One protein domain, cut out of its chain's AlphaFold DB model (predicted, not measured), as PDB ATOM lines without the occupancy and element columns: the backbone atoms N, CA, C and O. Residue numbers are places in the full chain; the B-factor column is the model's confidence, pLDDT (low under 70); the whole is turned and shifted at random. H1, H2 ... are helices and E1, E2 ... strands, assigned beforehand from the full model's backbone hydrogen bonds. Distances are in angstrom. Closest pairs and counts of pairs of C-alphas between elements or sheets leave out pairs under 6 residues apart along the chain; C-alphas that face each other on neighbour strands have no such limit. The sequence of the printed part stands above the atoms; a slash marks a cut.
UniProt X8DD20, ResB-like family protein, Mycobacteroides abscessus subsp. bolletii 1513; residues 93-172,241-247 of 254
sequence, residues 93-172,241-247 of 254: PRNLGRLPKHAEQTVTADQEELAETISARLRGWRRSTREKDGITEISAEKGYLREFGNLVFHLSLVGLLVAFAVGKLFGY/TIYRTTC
ATOM      1  N   PRO A  93     -21.268  14.153  46.651       68.44
ATOM      2  CA  PRO A  93     -21.647  13.233  47.715       68.44
ATOM      3  C   PRO A  93     -22.828  12.350  47.295       68.44
ATOM      4  O   PRO A  93     -23.789  12.818  46.678       68.44
ATOM      5  N   ARG A  94     -22.787  11.072  47.695       69.75
ATOM      6  CA  ARG A  94     -23.859  10.094  47.426       69.75
ATOM      7  C   ARG A  94     -25.210  10.490  48.034       69.75
ATOM      8  O   ARG A  94     -26.241  10.178  47.459       69.75
ATOM      9  N   ASN A  95     -25.207  11.185  49.175       73.69
ATOM     10  CA  ASN A  95     -26.419  11.640  49.859       73.69
ATOM     11  C   ASN A  95     -26.462  13.175  49.910       73.69
ATOM     12  O   ASN A  95     -25.828  13.793  50.768       73.69
ATOM     13  N   LEU A  96     -27.217  13.780  48.989       75.06
ATOM     14  CA  LEU A  96     -27.410  15.232  48.930       75.06
ATOM     15  C   LEU A  96     -28.341  15.758  50.027       75.06
ATOM     16  O   LEU A  96     -28.209  16.916  50.415       75.06
ATOM     17  N   GLY A  97     -29.205  14.909  50.589       74.25
ATOM     18  CA  GLY A  97     -30.129  15.278  51.665       74.25
ATOM     19  C   GLY A  97     -29.431  15.668  52.972       74.25
ATOM     20  O   GLY A  97     -30.015  16.351  53.809       74.25
ATOM     21  N   ARG A  98     -28.150  15.307  53.145       78.56
ATOM     22  CA  ARG A  98     -27.323  15.771  54.274       78.56
ATOM     23  C   ARG A  98     -26.851  17.222  54.138       78.56
ATOM     24  O   ARG A  98     -26.351  17.782  55.113       78.56
ATOM     25  N   LEU A  99     -26.960  17.831  52.957       76.50
ATOM     26  CA  LEU A  99     -26.519  19.204  52.733       76.50
ATOM     27  C   LEU A  99     -27.662  20.184  53.050       76.50
ATOM     28  O   LEU A  99     -28.753  20.056  52.497       76.50
ATOM     29  N   PRO A 100     -27.425  21.223  53.872       74.12
ATOM     30  CA  PRO A 100     -28.459  22.186  54.266       74.12
ATOM     31  C   PRO A 100     -28.948  23.083  53.116       74.12
ATOM     32  O   PRO A 100     -29.901  23.838  53.284       74.12
ATOM     33  N   LYS A 101     -28.287  23.033  51.954       79.75
ATOM     34  CA  LYS A 101     -28.688  23.719  50.722       79.75
ATOM     35  C   LYS A 101     -28.708  22.727  49.564       79.75
ATOM     36  O   LYS A 101     -27.827  22.766  48.709       79.75
ATOM     37  N   HIS A 102     -29.683  21.829  49.572       82.44
ATOM     38  CA  HIS A 102     -29.992  20.976  48.430       82.44
ATOM     39  C   HIS A 102     -31.341  21.389  47.837       82.44
ATOM     40  O   HIS A 102     -32.214  21.890  48.545       82.44
ATOM     41  N   ALA A 103     -31.480  21.210  46.530       82.00
ATOM     42  CA  ALA A 103     -32.739  21.333  45.816       82.00
ATOM     43  C   ALA A 103     -32.824  20.145  44.861       82.00
ATOM     44  O   ALA A 103     -31.841  19.825  44.191       82.00
ATOM     45  N   GLU A 104     -33.977  19.492  44.831       82.12
ATOM     46  CA  GLU A 104     -34.260  18.381  43.931       82.12
ATOM     47  C   GLU A 104     -35.347  18.826  42.958       82.12
ATOM     48  O   GLU A 104     -36.342  19.432  43.359       82.12
ATOM     49  N   GLN A 105     -35.122  18.588  41.670       82.12
ATOM     50  CA  GLN A 105     -36.070  18.938  40.625       82.12
ATOM     51  C   GLN A 105     -36.084  17.826  39.582       82.12
ATOM     52  O   GLN A 105     -35.046  17.492  39.012       82.12
ATOM     53  N   THR A 106     -37.266  17.269  39.333       82.38
ATOM     54  CA  THR A 106     -37.487  16.266  38.289       82.38
ATOM     55  C   THR A 106     -37.843  16.976  36.991       82.38
ATOM     56  O   THR A 106     -38.745  17.815  36.970       82.38
ATOM     57  N   VAL A 107     -37.134  16.653  35.912       82.94
ATOM     58  CA  VAL A 107     -37.352  17.223  34.579       82.94
ATOM     59  C   VAL A 107     -37.388  16.080  33.575       82.94
ATOM     60  O   VAL A 107     -36.560  15.176  33.644       82.94
ATOM     61  N   THR A 108     -38.346  16.117  32.656       78.38
ATOM     62  CA  THR A 108     -38.447  15.168  31.546       78.38
ATOM     63  C   THR A 108     -37.606  15.697  30.387       78.38
ATOM     64  O   THR A 108     -38.053  16.560  29.637       78.38
ATOM     65  N   ALA A 109     -36.359  15.245  30.297       77.81
ATOM     66  CA  ALA A 109     -35.419  15.582  29.233       77.81
ATOM     67  C   ALA A 109     -34.419  14.435  29.060       77.81
ATOM     68  O   ALA A 109     -34.251  13.623  29.975       77.81
ATOM     69  N   ASP A 110     -33.759  14.386  27.906       81.00
ATOM     70  CA  ASP A 110     -32.645  13.470  27.707       81.00
ATOM     71  C   ASP A 110     -31.468  13.820  28.638       81.00
ATOM     72  O   ASP A 110     -31.213  14.989  28.954       81.00
ATOM     73  N   GLN A 111     -30.776  12.792  29.132       77.94
ATOM     74  CA  GLN A 111     -29.725  12.945  30.137       77.94
ATOM     75  C   GLN A 111     -28.507  13.695  29.588       77.94
ATOM     76  O   GLN A 111     -27.922  14.514  30.307       77.94
ATOM     77  N   GLU A 112     -28.132  13.436  28.336       77.62
ATOM     78  CA  GLU A 112     -26.993  14.072  27.680       77.62
ATOM     79  C   GLU A 112     -27.294  15.545  27.393       77.62
ATOM     80  O   GLU A 112     -26.527  16.429  27.789       77.62
ATOM     81  N   GLU A 113     -28.472  15.830  26.836       82.31
ATOM     82  CA  GLU A 113     -28.918  17.197  26.539       82.31
ATOM     83  C   GLU A 113     -29.021  18.066  27.809       82.31
ATOM     84  O   GLU A 113     -28.616  19.240  27.845       82.31
ATOM     85  N   LEU A 114     -29.513  17.480  28.908       83.25
ATOM     86  CA  LEU A 114     -29.607  18.163  30.195       83.25
ATOM     87  C   LEU A 114     -28.220  18.424  30.802       83.25
ATOM     88  O   LEU A 114     -27.968  19.518  31.325       83.25
ATOM     89  N   ALA A 115     -27.301  17.459  30.706       81.12
ATOM     90  CA  ALA A 115     -25.928  17.607  31.177       81.12
ATOM     91  C   ALA A 115     -25.169  18.695  30.402       81.12
ATOM     92  O   ALA A 115     -24.457  19.502  31.018       81.12
ATOM     93  N   GLU A 116     -25.352  18.778  29.083       83.25
ATOM     94  CA  GLU A 116     -24.792  19.847  28.254       83.25
ATOM     95  C   GLU A 116     -25.371  21.214  28.617       83.25
ATOM     96  O   GLU A 116     -24.620  22.174  28.817       83.25
ATOM     97  N   THR A 117     -26.691  21.302  28.796       84.56
ATOM     98  CA  THR A 117     -27.377  22.546  29.169       84.56
ATOM     99  C   THR A 117     -26.882  23.082  30.515       84.56
ATOM    100  O   THR A 117     -26.565  24.271  30.651       84.56
ATOM    101  N   ILE A 118     -26.761  22.211  31.522       83.19
ATOM    102  CA  ILE A 118     -26.219  22.565  32.843       83.19
ATOM    103  C   ILE A 118     -24.753  22.991  32.710       83.19
ATOM    104  O   ILE A 118     -24.345  24.032  33.236       83.19
ATOM    105  N   SER A 119     -23.967  22.234  31.946       82.69
ATOM    106  CA  SER A 119     -22.559  22.526  31.686       82.69
ATOM    107  C   SER A 119     -22.359  23.874  30.988       82.69
ATOM    108  O   SER A 119     -21.417  24.600  31.319       82.69
ATOM    109  N   ALA A 120     -23.237  24.241  30.053       84.19
ATOM    110  CA  ALA A 120     -23.217  25.516  29.345       84.19
ATOM    111  C   ALA A 120     -23.577  26.694  30.262       84.19
ATOM    112  O   ALA A 120     -22.932  27.743  30.202       84.19
ATOM    113  N   ARG A 121     -24.550  26.522  31.167       84.38
ATOM    114  CA  ARG A 121     -24.916  27.553  32.158       84.38
ATOM    115  C   ARG A 121     -23.834  27.779  33.217       84.38
ATOM    116  O   ARG A 121     -23.725  28.877  33.756       84.38
ATOM    117  N   LEU A 122     -22.998  26.775  33.477       81.56
ATOM    118  CA  LEU A 122     -21.866  26.840  34.408       81.56
ATOM    119  C   LEU A 122     -20.559  27.333  33.753       81.56
ATOM    120  O   LEU A 122     -19.469  27.137  34.297       81.56
ATOM    121  N   ARG A 123     -20.634  28.005  32.596       73.75
ATOM    122  CA  ARG A 123     -19.473  28.637  31.951       73.75
ATOM    123  C   ARG A 123     -18.769  29.607  32.917       73.75
ATOM    124  O   ARG A 123     -19.389  30.478  33.523       73.75
ATOM    125  N   GLY A 124     -17.458  29.425  33.088       73.12
ATOM    126  CA  GLY A 124     -16.623  30.203  34.017       73.12
ATOM    127  C   GLY A 124     -16.493  29.622  35.433       73.12
ATOM    128  O   GLY A 124     -15.836  30.230  36.278       73.12
ATOM    129  N   TRP A 125     -17.096  28.464  35.708       74.38
ATOM    130  CA  TRP A 125     -16.886  27.703  36.942       74.38
ATOM    131  C   TRP A 125     -15.920  26.552  36.670       74.38
ATOM    132  O   TRP A 125     -15.907  25.989  35.572       74.38
ATOM    133  N   ARG A 126     -15.101  26.181  37.660       72.94
ATOM    134  CA  ARG A 126     -14.222  25.019  37.513       72.94
ATOM    135  C   ARG A 126     -15.069  23.770  37.721       72.94
ATOM    136  O   ARG A 126     -15.538  23.527  38.830       72.94
ATOM    137  N   ARG A 127     -15.304  23.041  36.630       77.12
ATOM    138  CA  ARG A 127     -16.233  21.908  36.570       77.12
ATOM    139  C   ARG A 127     -15.504  20.577  36.426       77.12
ATOM    140  O   ARG A 127     -14.477  20.506  35.756       77.12
ATOM    141  N   SER A 128     -16.065  19.538  37.026       77.31
ATOM    142  CA  SER A 128     -15.720  18.142  36.787       77.31
ATOM    143  C   SER A 128     -17.011  17.384  36.523       77.31
ATOM    144  O   SER A 128     -17.866  17.308  37.406       77.31
ATOM    145  N   THR A 129     -17.133  16.823  35.324       76.94
ATOM    146  CA  THR A 129     -18.223  15.912  34.969       76.94
ATOM    147  C   THR A 129     -17.717  14.491  35.155       76.94
ATOM    148  O   THR A 129     -16.636  14.152  34.673       76.94
ATOM    149  N   ARG A 130     -18.457  13.677  35.900       79.56
ATOM    150  CA  ARG A 130     -18.170  12.256  36.080       79.56
ATOM    151  C   ARG A 130     -19.429  11.471  35.779       79.56
ATOM    152  O   ARG A 130     -20.487  11.770  36.320       79.56
ATOM    153  N   GLU A 131     -19.280  10.454  34.956       76.69
ATOM    154  CA  GLU A 131     -20.341   9.506  34.670       76.69
ATOM    155  C   GLU A 131     -20.110   8.251  35.509       76.69
ATOM    156  O   GLU A 131     -18.986   7.737  35.580       76.69
ATOM    157  N   LYS A 132     -21.136   7.811  36.236       72.81
ATOM    158  CA  LYS A 132     -21.045   6.616  37.072       72.81
ATOM    159  C   LYS A 132     -22.399   5.931  37.173       72.81
ATOM    160  O   LYS A 132     -23.367   6.565  37.573       72.81
ATOM    161  N   ASP A 133     -22.445   4.639  36.851       70.62
ATOM    162  CA  ASP A 133     -23.632   3.784  37.001       70.62
ATOM    163  C   ASP A 133     -24.894   4.358  36.306       70.62
ATOM    164  O   ASP A 133     -25.993   4.298  36.853       70.62
ATOM    165  N   GLY A 134     -24.734   4.972  35.124       73.38
ATOM    166  CA  GLY A 134     -25.824   5.626  34.380       73.38
ATOM    167  C   GLY A 134     -26.260   6.986  34.942       73.38
ATOM    168  O   GLY A 134     -27.271   7.532  34.517       73.38
ATOM    169  N   ILE A 135     -25.517   7.556  35.896       76.50
ATOM    170  CA  ILE A 135     -25.788   8.864  36.502       76.50
ATOM    171  C   ILE A 135     -24.683   9.845  36.103       76.50
ATOM    172  O   ILE A 135     -23.496   9.597  36.333       76.50
ATOM    173  N   THR A 136     -25.081  10.997  35.560       78.69
ATOM    174  CA  THR A 136     -24.164  12.097  35.235       78.69
ATOM    175  C   THR A 136     -24.058  13.045  36.426       78.69
ATOM    176  O   THR A 136     -25.007  13.745  36.778       78.69
ATOM    177  N   GLU A 137     -22.891  13.079  37.067       80.69
ATOM    178  CA  GLU A 137     -22.597  13.971  38.187       80.69
ATOM    179  C   GLU A 137     -21.760  15.163  37.705       80.69
ATOM    180  O   GLU A 137     -20.661  14.999  37.172       80.69
ATOM    181  N   ILE A 138     -22.259  16.383  37.922       80.94
ATOM    182  CA  ILE A 138     -21.543  17.621  37.592       80.94
ATOM    183  C   ILE A 138     -21.190  18.339  38.898       80.94
ATOM    184  O   ILE A 138     -22.064  18.844  39.604       80.94
ATOM    185  N   SER A 139     -19.896  18.398  39.217       78.06
ATOM    186  CA  SER A 139     -19.363  19.178  40.339       78.06
ATOM    187  C   SER A 139     -18.794  20.492  39.817       78.06
ATOM    188  O   SER A 139     -17.963  20.480  38.907       78.06
ATOM    189  N   ALA A 140     -19.232  21.624  40.367       79.56
ATOM    190  CA  ALA A 140     -18.753  22.948  39.981       79.56
ATOM    191  C   ALA A 140     -18.388  23.785  41.211       79.56
ATOM    192  O   ALA A 140     -19.199  23.985  42.116       79.56
ATOM    193  N   GLU A 141     -17.172  24.326  41.213       76.62
ATOM    194  CA  GLU A 141     -16.659  25.173  42.288       76.62
ATOM    195  C   GLU A 141     -16.328  26.581  41.777       76.62
ATOM    196  O   GLU A 141     -15.769  26.774  40.690       76.62
ATOM    197  N   LYS A 142     -16.651  27.587  42.596       70.19
ATOM    198  CA  LYS A 142     -16.304  28.996  42.386       70.19
ATOM    199  C   LYS A 142     -15.962  29.624  43.735       70.19
ATOM    200  O   LYS A 142     -16.606  29.312  44.731       70.19
ATOM    201  N   GLY A 143     -14.978  30.527  43.777       67.44
ATOM    202  CA  GLY A 143     -14.706  31.306  44.998       67.44
ATOM    203  C   GLY A 143     -13.247  31.564  45.372       67.44
ATOM    204  O   GLY A 143     -13.012  32.267  46.349       67.44
ATOM    205  N   TYR A 144     -12.267  31.092  44.601       69.88
ATOM    206  CA  TYR A 144     -10.844  31.252  44.947       69.88
ATOM    207  C   TYR A 144     -10.318  32.702  44.874       69.88
ATOM    208  O   TYR A 144      -9.230  32.986  45.365       69.88
ATOM    209  N   LEU A 145     -11.088  33.649  44.314       71.38
ATOM    210  CA  LEU A 145     -10.642  35.036  44.106       71.38
ATOM    211  C   LEU A 145     -10.338  35.783  45.415       71.38
ATOM    212  O   LEU A 145      -9.374  36.540  45.488       71.38
ATOM    213  N   ARG A 146     -11.158  35.578  46.455       72.62
ATOM    214  CA  ARG A 146     -10.991  36.252  47.757       72.62
ATOM    215  C   ARG A 146      -9.711  35.819  48.460       72.62
ATOM    216  O   ARG A 146      -9.023  36.627  49.074       72.62
ATOM    217  N   GLU A 147      -9.415  34.534  48.365       77.50
ATOM    218  CA  GLU A 147      -8.249  33.929  48.986       77.50
ATOM    219  C   GLU A 147      -6.971  34.253  48.209       77.50
ATOM    220  O   GLU A 147      -5.969  34.642  48.806       77.50
ATOM    221  N   PHE A 148      -7.051  34.235  46.876       80.50
ATOM    222  CA  PHE A 148      -5.983  34.708  46.003       80.50
ATOM    223  C   PHE A 148      -5.645  36.183  46.255       80.50
ATOM    224  O   PHE A 148      -4.477  36.519  46.408       80.50
ATOM    225  N   GLY A 149      -6.651  37.057  46.378       81.12
ATOM    226  CA  GLY A 149      -6.435  38.474  46.685       81.12
ATOM    227  C   GLY A 149      -5.732  38.688  48.028       81.12
ATOM    228  O   GLY A 149      -4.828  39.514  48.126       81.12
ATOM    229  N   ASN A 150      -6.080  37.891  49.042       83.56
ATOM    230  CA  ASN A 150      -5.381  37.914  50.324       83.56
ATOM    231  C   ASN A 150      -3.905  37.512  50.170       83.56
ATOM    232  O   ASN A 150      -3.017  38.147  50.735       83.56
ATOM    233  N   LEU A 151      -3.633  36.482  49.370       82.25
ATOM    234  CA  LEU A 151      -2.276  36.003  49.130       82.25
ATOM    235  C   LEU A 151      -1.427  37.028  48.368       82.25
ATOM    236  O   LEU A 151      -0.314  37.330  48.784       82.25
ATOM    237  N   VAL A 152      -1.977  37.603  47.295       85.56
ATOM    238  CA  VAL A 152      -1.321  38.649  46.499       85.56
ATOM    239  C   VAL A 152      -1.005  39.867  47.356       85.56
ATOM    240  O   VAL A 152       0.099  40.392  47.266       85.56
ATOM    241  N   PHE A 153      -1.926  40.282  48.233       83.56
ATOM    242  CA  PHE A 153      -1.678  41.375  49.171       83.56
ATOM    243  C   PHE A 153      -0.452  41.093  50.050       83.56
ATOM    244  O   PHE A 153       0.466  41.912  50.111       83.56
ATOM    245  N   HIS A 154      -0.378  39.909  50.659       83.75
ATOM    246  CA  HIS A 154       0.773  39.542  51.485       83.75
ATOM    247  C   HIS A 154       2.068  39.459  50.663       83.75
ATOM    248  O   HIS A 154       3.092  39.980  51.100       83.75
ATOM    249  N   LEU A 155       2.030  38.873  49.457       85.75
ATOM    250  CA  LEU A 155       3.198  38.807  48.569       85.75
ATOM    251  C   LEU A 155       3.673  40.206  48.165       85.75
ATOM    252  O   LEU A 155       4.874  40.449  48.123       85.75
ATOM    253  N   SER A 156       2.746  41.129  47.901       86.44
ATOM    254  CA  SER A 156       3.068  42.510  47.538       86.44
ATOM    255  C   SER A 156       3.743  43.265  48.684       86.44
ATOM    256  O   SER A 156       4.696  44.002  48.441       86.44
ATOM    257  N   LEU A 157       3.328  43.020  49.933       84.62
ATOM    258  CA  LEU A 157       3.955  43.618  51.112       84.62
ATOM    259  C   LEU A 157       5.399  43.120  51.285       84.62
ATOM    260  O   LEU A 157       6.302  43.911  51.544       84.62
ATOM    261  N   VAL A 158       5.630  41.817  51.087       86.19
ATOM    262  CA  VAL A 158       6.983  41.232  51.099       86.19
ATOM    263  C   VAL A 158       7.823  41.774  49.952       86.19
ATOM    264  O   VAL A 158       8.962  42.170  50.171       86.19
ATOM    265  N   GLY A 159       7.265  41.819  48.740       87.88
ATOM    266  CA  GLY A 159       7.948  42.341  47.561       87.88
ATOM    267  C   GLY A 159       8.384  43.793  47.744       87.88
ATOM    268  O   GLY A 159       9.526  44.121  47.438       87.88
ATOM    269  N   LEU A 160       7.520  44.636  48.321       86.94
ATOM    270  CA  LEU A 160       7.854  46.017  48.670       86.94
ATOM    271  C   LEU A 160       9.016  46.088  49.671       86.94
ATOM    272  O   LEU A 160       9.945  46.864  49.466       86.94
ATOM    273  N   LEU A 161       8.993  45.267  50.727       83.81
ATOM    274  CA  LEU A 161      10.064  45.216  51.731       83.81
ATOM    275  C   LEU A 161      11.404  44.784  51.123       83.81
ATOM    276  O   LEU A 161      12.428  45.409  51.392       83.81
ATOM    277  N   VAL A 162      11.394  43.753  50.271       86.25
ATOM    278  CA  VAL A 162      12.589  43.284  49.555       86.25
ATOM    279  C   VAL A 162      13.109  44.362  48.608       86.25
ATOM    280  O   VAL A 162      14.304  44.641  48.609       86.25
ATOM    281  N   ALA A 163      12.228  45.013  47.845       87.06
ATOM    282  CA  ALA A 163      12.609  46.111  46.964       87.06
ATOM    283  C   ALA A 163      13.242  47.271  47.744       87.06
ATOM    284  O   ALA A 163      14.218  47.849  47.279       87.06
ATOM    285  N   PHE A 164      12.747  47.574  48.946       83.56
ATOM    286  CA  PHE A 164      13.328  48.596  49.816       83.56
ATOM    287  C   PHE A 164      14.714  48.196  50.342       83.56
ATOM    288  O   PHE A 164      15.633  49.012  50.342       83.56
ATOM    289  N   ALA A 165      14.889  46.936  50.751       81.38
ATOM    290  CA  ALA A 165      16.178  46.411  51.204       81.38
ATOM    291  C   ALA A 165      17.227  46.423  50.078       81.38
ATOM    292  O   ALA A 165      18.346  46.893  50.273       81.38
ATOM    293  N   VAL A 166      16.845  45.975  48.880       86.56
ATOM    294  CA  VAL A 166      17.676  46.045  47.669       86.56
ATOM    295  C   VAL A 166      17.961  47.506  47.306       86.56
ATOM    296  O   VAL A 166      19.107  47.870  47.073       86.56
ATOM    297  N   GLY A 167      16.949  48.372  47.339       83.44
ATOM    298  CA  GLY A 167      17.097  49.806  47.099       83.44
ATOM    299  C   GLY A 167      18.069  50.480  48.067       83.44
ATOM    300  O   GLY A 167      18.835  51.330  47.643       83.44
ATOM    301  N   LYS A 168      18.119  50.063  49.338       77.06
ATOM    302  CA  LYS A 168      19.126  50.532  50.308       77.06
ATOM    303  C   LYS A 168      20.542  50.032  50.003       77.06
ATOM    304  O   LYS A 168      21.492  50.743  50.297       77.06
ATOM    305  N   LEU A 169      20.689  48.828  49.449       80.19
ATOM    306  CA  LEU A 169      21.993  48.247  49.098       80.19
ATOM    307  C   LEU A 169      22.597  48.873  47.834       80.19
ATOM    308  O   LEU A 169      23.810  49.033  47.757       80.19
ATOM    309  N   PHE A 170      21.761  49.214  46.850       84.06
ATOM    310  CA  PHE A 170      22.198  49.744  45.550       84.06
ATOM    311  C   PHE A 170      21.908  51.242  45.355       84.06
ATOM    312  O   PHE A 170      22.299  51.818  44.341       84.06
ATOM    313  N   GLY A 171      21.196  51.874  46.287       68.69
ATOM    314  CA  GLY A 171      20.814  53.279  46.227       68.69
ATOM    315  C   GLY A 171      21.928  54.198  46.711       68.69
ATOM    316  O   GLY A 171      22.583  53.932  47.715       68.69
ATOM    317  N   TYR A 172      22.114  55.305  45.999       71.38
ATOM    318  CA  TYR A 172      23.034  56.371  46.373       71.38
ATOM    319  C   TYR A 172      22.223  57.599  46.796       71.38
ATOM    320  O   TYR A 172      21.509  58.182  45.979       71.38
ATOM    321  N   THR A 241     -22.992  24.329  44.589       39.19
ATOM    322  CA  THR A 241     -24.292  24.009  43.999       39.19
ATOM    323  C   THR A 241     -24.111  22.700  43.249       39.19
ATOM    324  O   THR A 241     -23.443  22.659  42.220       39.19
ATOM    325  N   ILE A 242     -24.637  21.624  43.824       38.94
ATOM    326  CA  ILE A 242     -24.507  20.273  43.292       38.94
ATOM    327  C   ILE A 242     -25.846  19.895  42.669       38.94
ATOM    328  O   ILE A 242     -26.856  19.847  43.368       38.94
ATOM    329  N   TYR A 243     -25.842  19.638  41.365       38.84
ATOM    330  CA  TYR A 243     -26.999  19.132  40.635       38.84
ATOM    331  C   TYR A 243     -26.834  17.615  40.471       38.84
ATOM    332  O   TYR A 243     -25.813  17.157  39.959       38.84
ATOM    333  N   ARG A 244     -27.816  16.836  40.936       35.22
ATOM    334  CA  ARG A 244     -27.946  15.396  40.667       35.22
ATOM    335  C   ARG A 244     -29.269  15.207  39.945       35.22
ATOM    336  O   ARG A 244     -30.318  15.489  40.512       35.22
ATOM    337  N   THR A 245     -29.204  14.771  38.698       35.50
ATOM    338  CA  THR A 245     -30.370  14.440  37.882       35.50
ATOM    339  C   THR A 245     -30.539  12.928  37.912       35.50
ATOM    340  O   THR A 245     -29.722  12.198  37.359       35.50
ATOM    341  N   THR A 246     -31.560  12.441  38.611       31.06
ATOM    342  CA  THR A 246     -31.978  11.035  38.563       31.06
ATOM    343  C   THR A 246     -33.146  10.904  37.593       31.06
ATOM    344  O   THR A 246     -34.260  11.322  37.908       31.06
ATOM    345  N   CYS A 247     -32.899  10.325  36.418       28.98
ATOM    346  CA  CYS A 247     -33.953   9.903  35.499       28.98
ATOM    347  C   CYS A 247     -34.639   8.651  36.063       28.98
ATOM    348  O   CYS A 247     -34.146   7.534  35.939       28.98
TER     349      CYS A 247
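Overview. This is residues 93 to 172 and 241 to 247 of the 254 residues of the protein "ResB-like family protein" of Mycobacteroides abscessus subsp. bolletii 1513 (UniProt X8DD20). Picture a small head with one long arm: the two-stranded hairpin of E1 and E2, with helix H1 packed on it mainly by E2, makes the head, and residues 144 to 172, most of them in helix H2, stick out from it and make the length. A short run, residues 243 to 244, pairs with E2, and residues 93 to 110 have no named element. The printed part has 87 residues, with two named helices and two named strands in the order H1, E1, E2, H2; the sheet E1 - E2 is antiparallel and the class is mixed, helices and strands. The whole is extended, with a radius of gyration of the C-alphas of 22.7 A and spans of 75 by 27 by 20 A.

Arrangement. Begin at E1, residues 126 to 132, and E2, residues 135 to 141, a hairpin of antiparallel neighbours at 163 degrees. Look there for N 128 and O 139, 2.8 A apart, and N 137 and O 130, also 2.8 A, within hydrogen-bond range. Residues 137 to 138 of E2 pair antiparallel with residues 243 to 244. Next find H1, residues 111 to 121: its closest C-alphas to E2 are those of Ala 115 and Thr 136, 7.1 A apart. H2, residues 145 to 170, is apart from H1 and from E1. In H1 and H2 every O i to N i+4 pair is within hydrogen-bond range.

Along the chain. Find C-alpha 126 at (-14.222, 25.019, 37.513); from there E1 runs 19.6 A, and E2 is as long. H1 begins at C-alpha 111, (-29.725, 12.945, 30.137), and runs 15.5 A. H2 runs 36.0 A to C-alpha 170 at (22.198, 49.744, 45.550).

Size, cuts and confidence. The C-alphas farthest apart are those of Thr 108 and Tyr 172, at 75.5 A. Residues 173 to 240 are not printed, and C-alphas 172 and 241 are 57.4 A apart across this cut. The links from H1 to E1, E1 to E2 and E2 to H2 are tight. The mean pLDDT of the printed part is 75.7; look for values under 70 at residues 93 to 94, 143 to 144, 171 and 241 to 247.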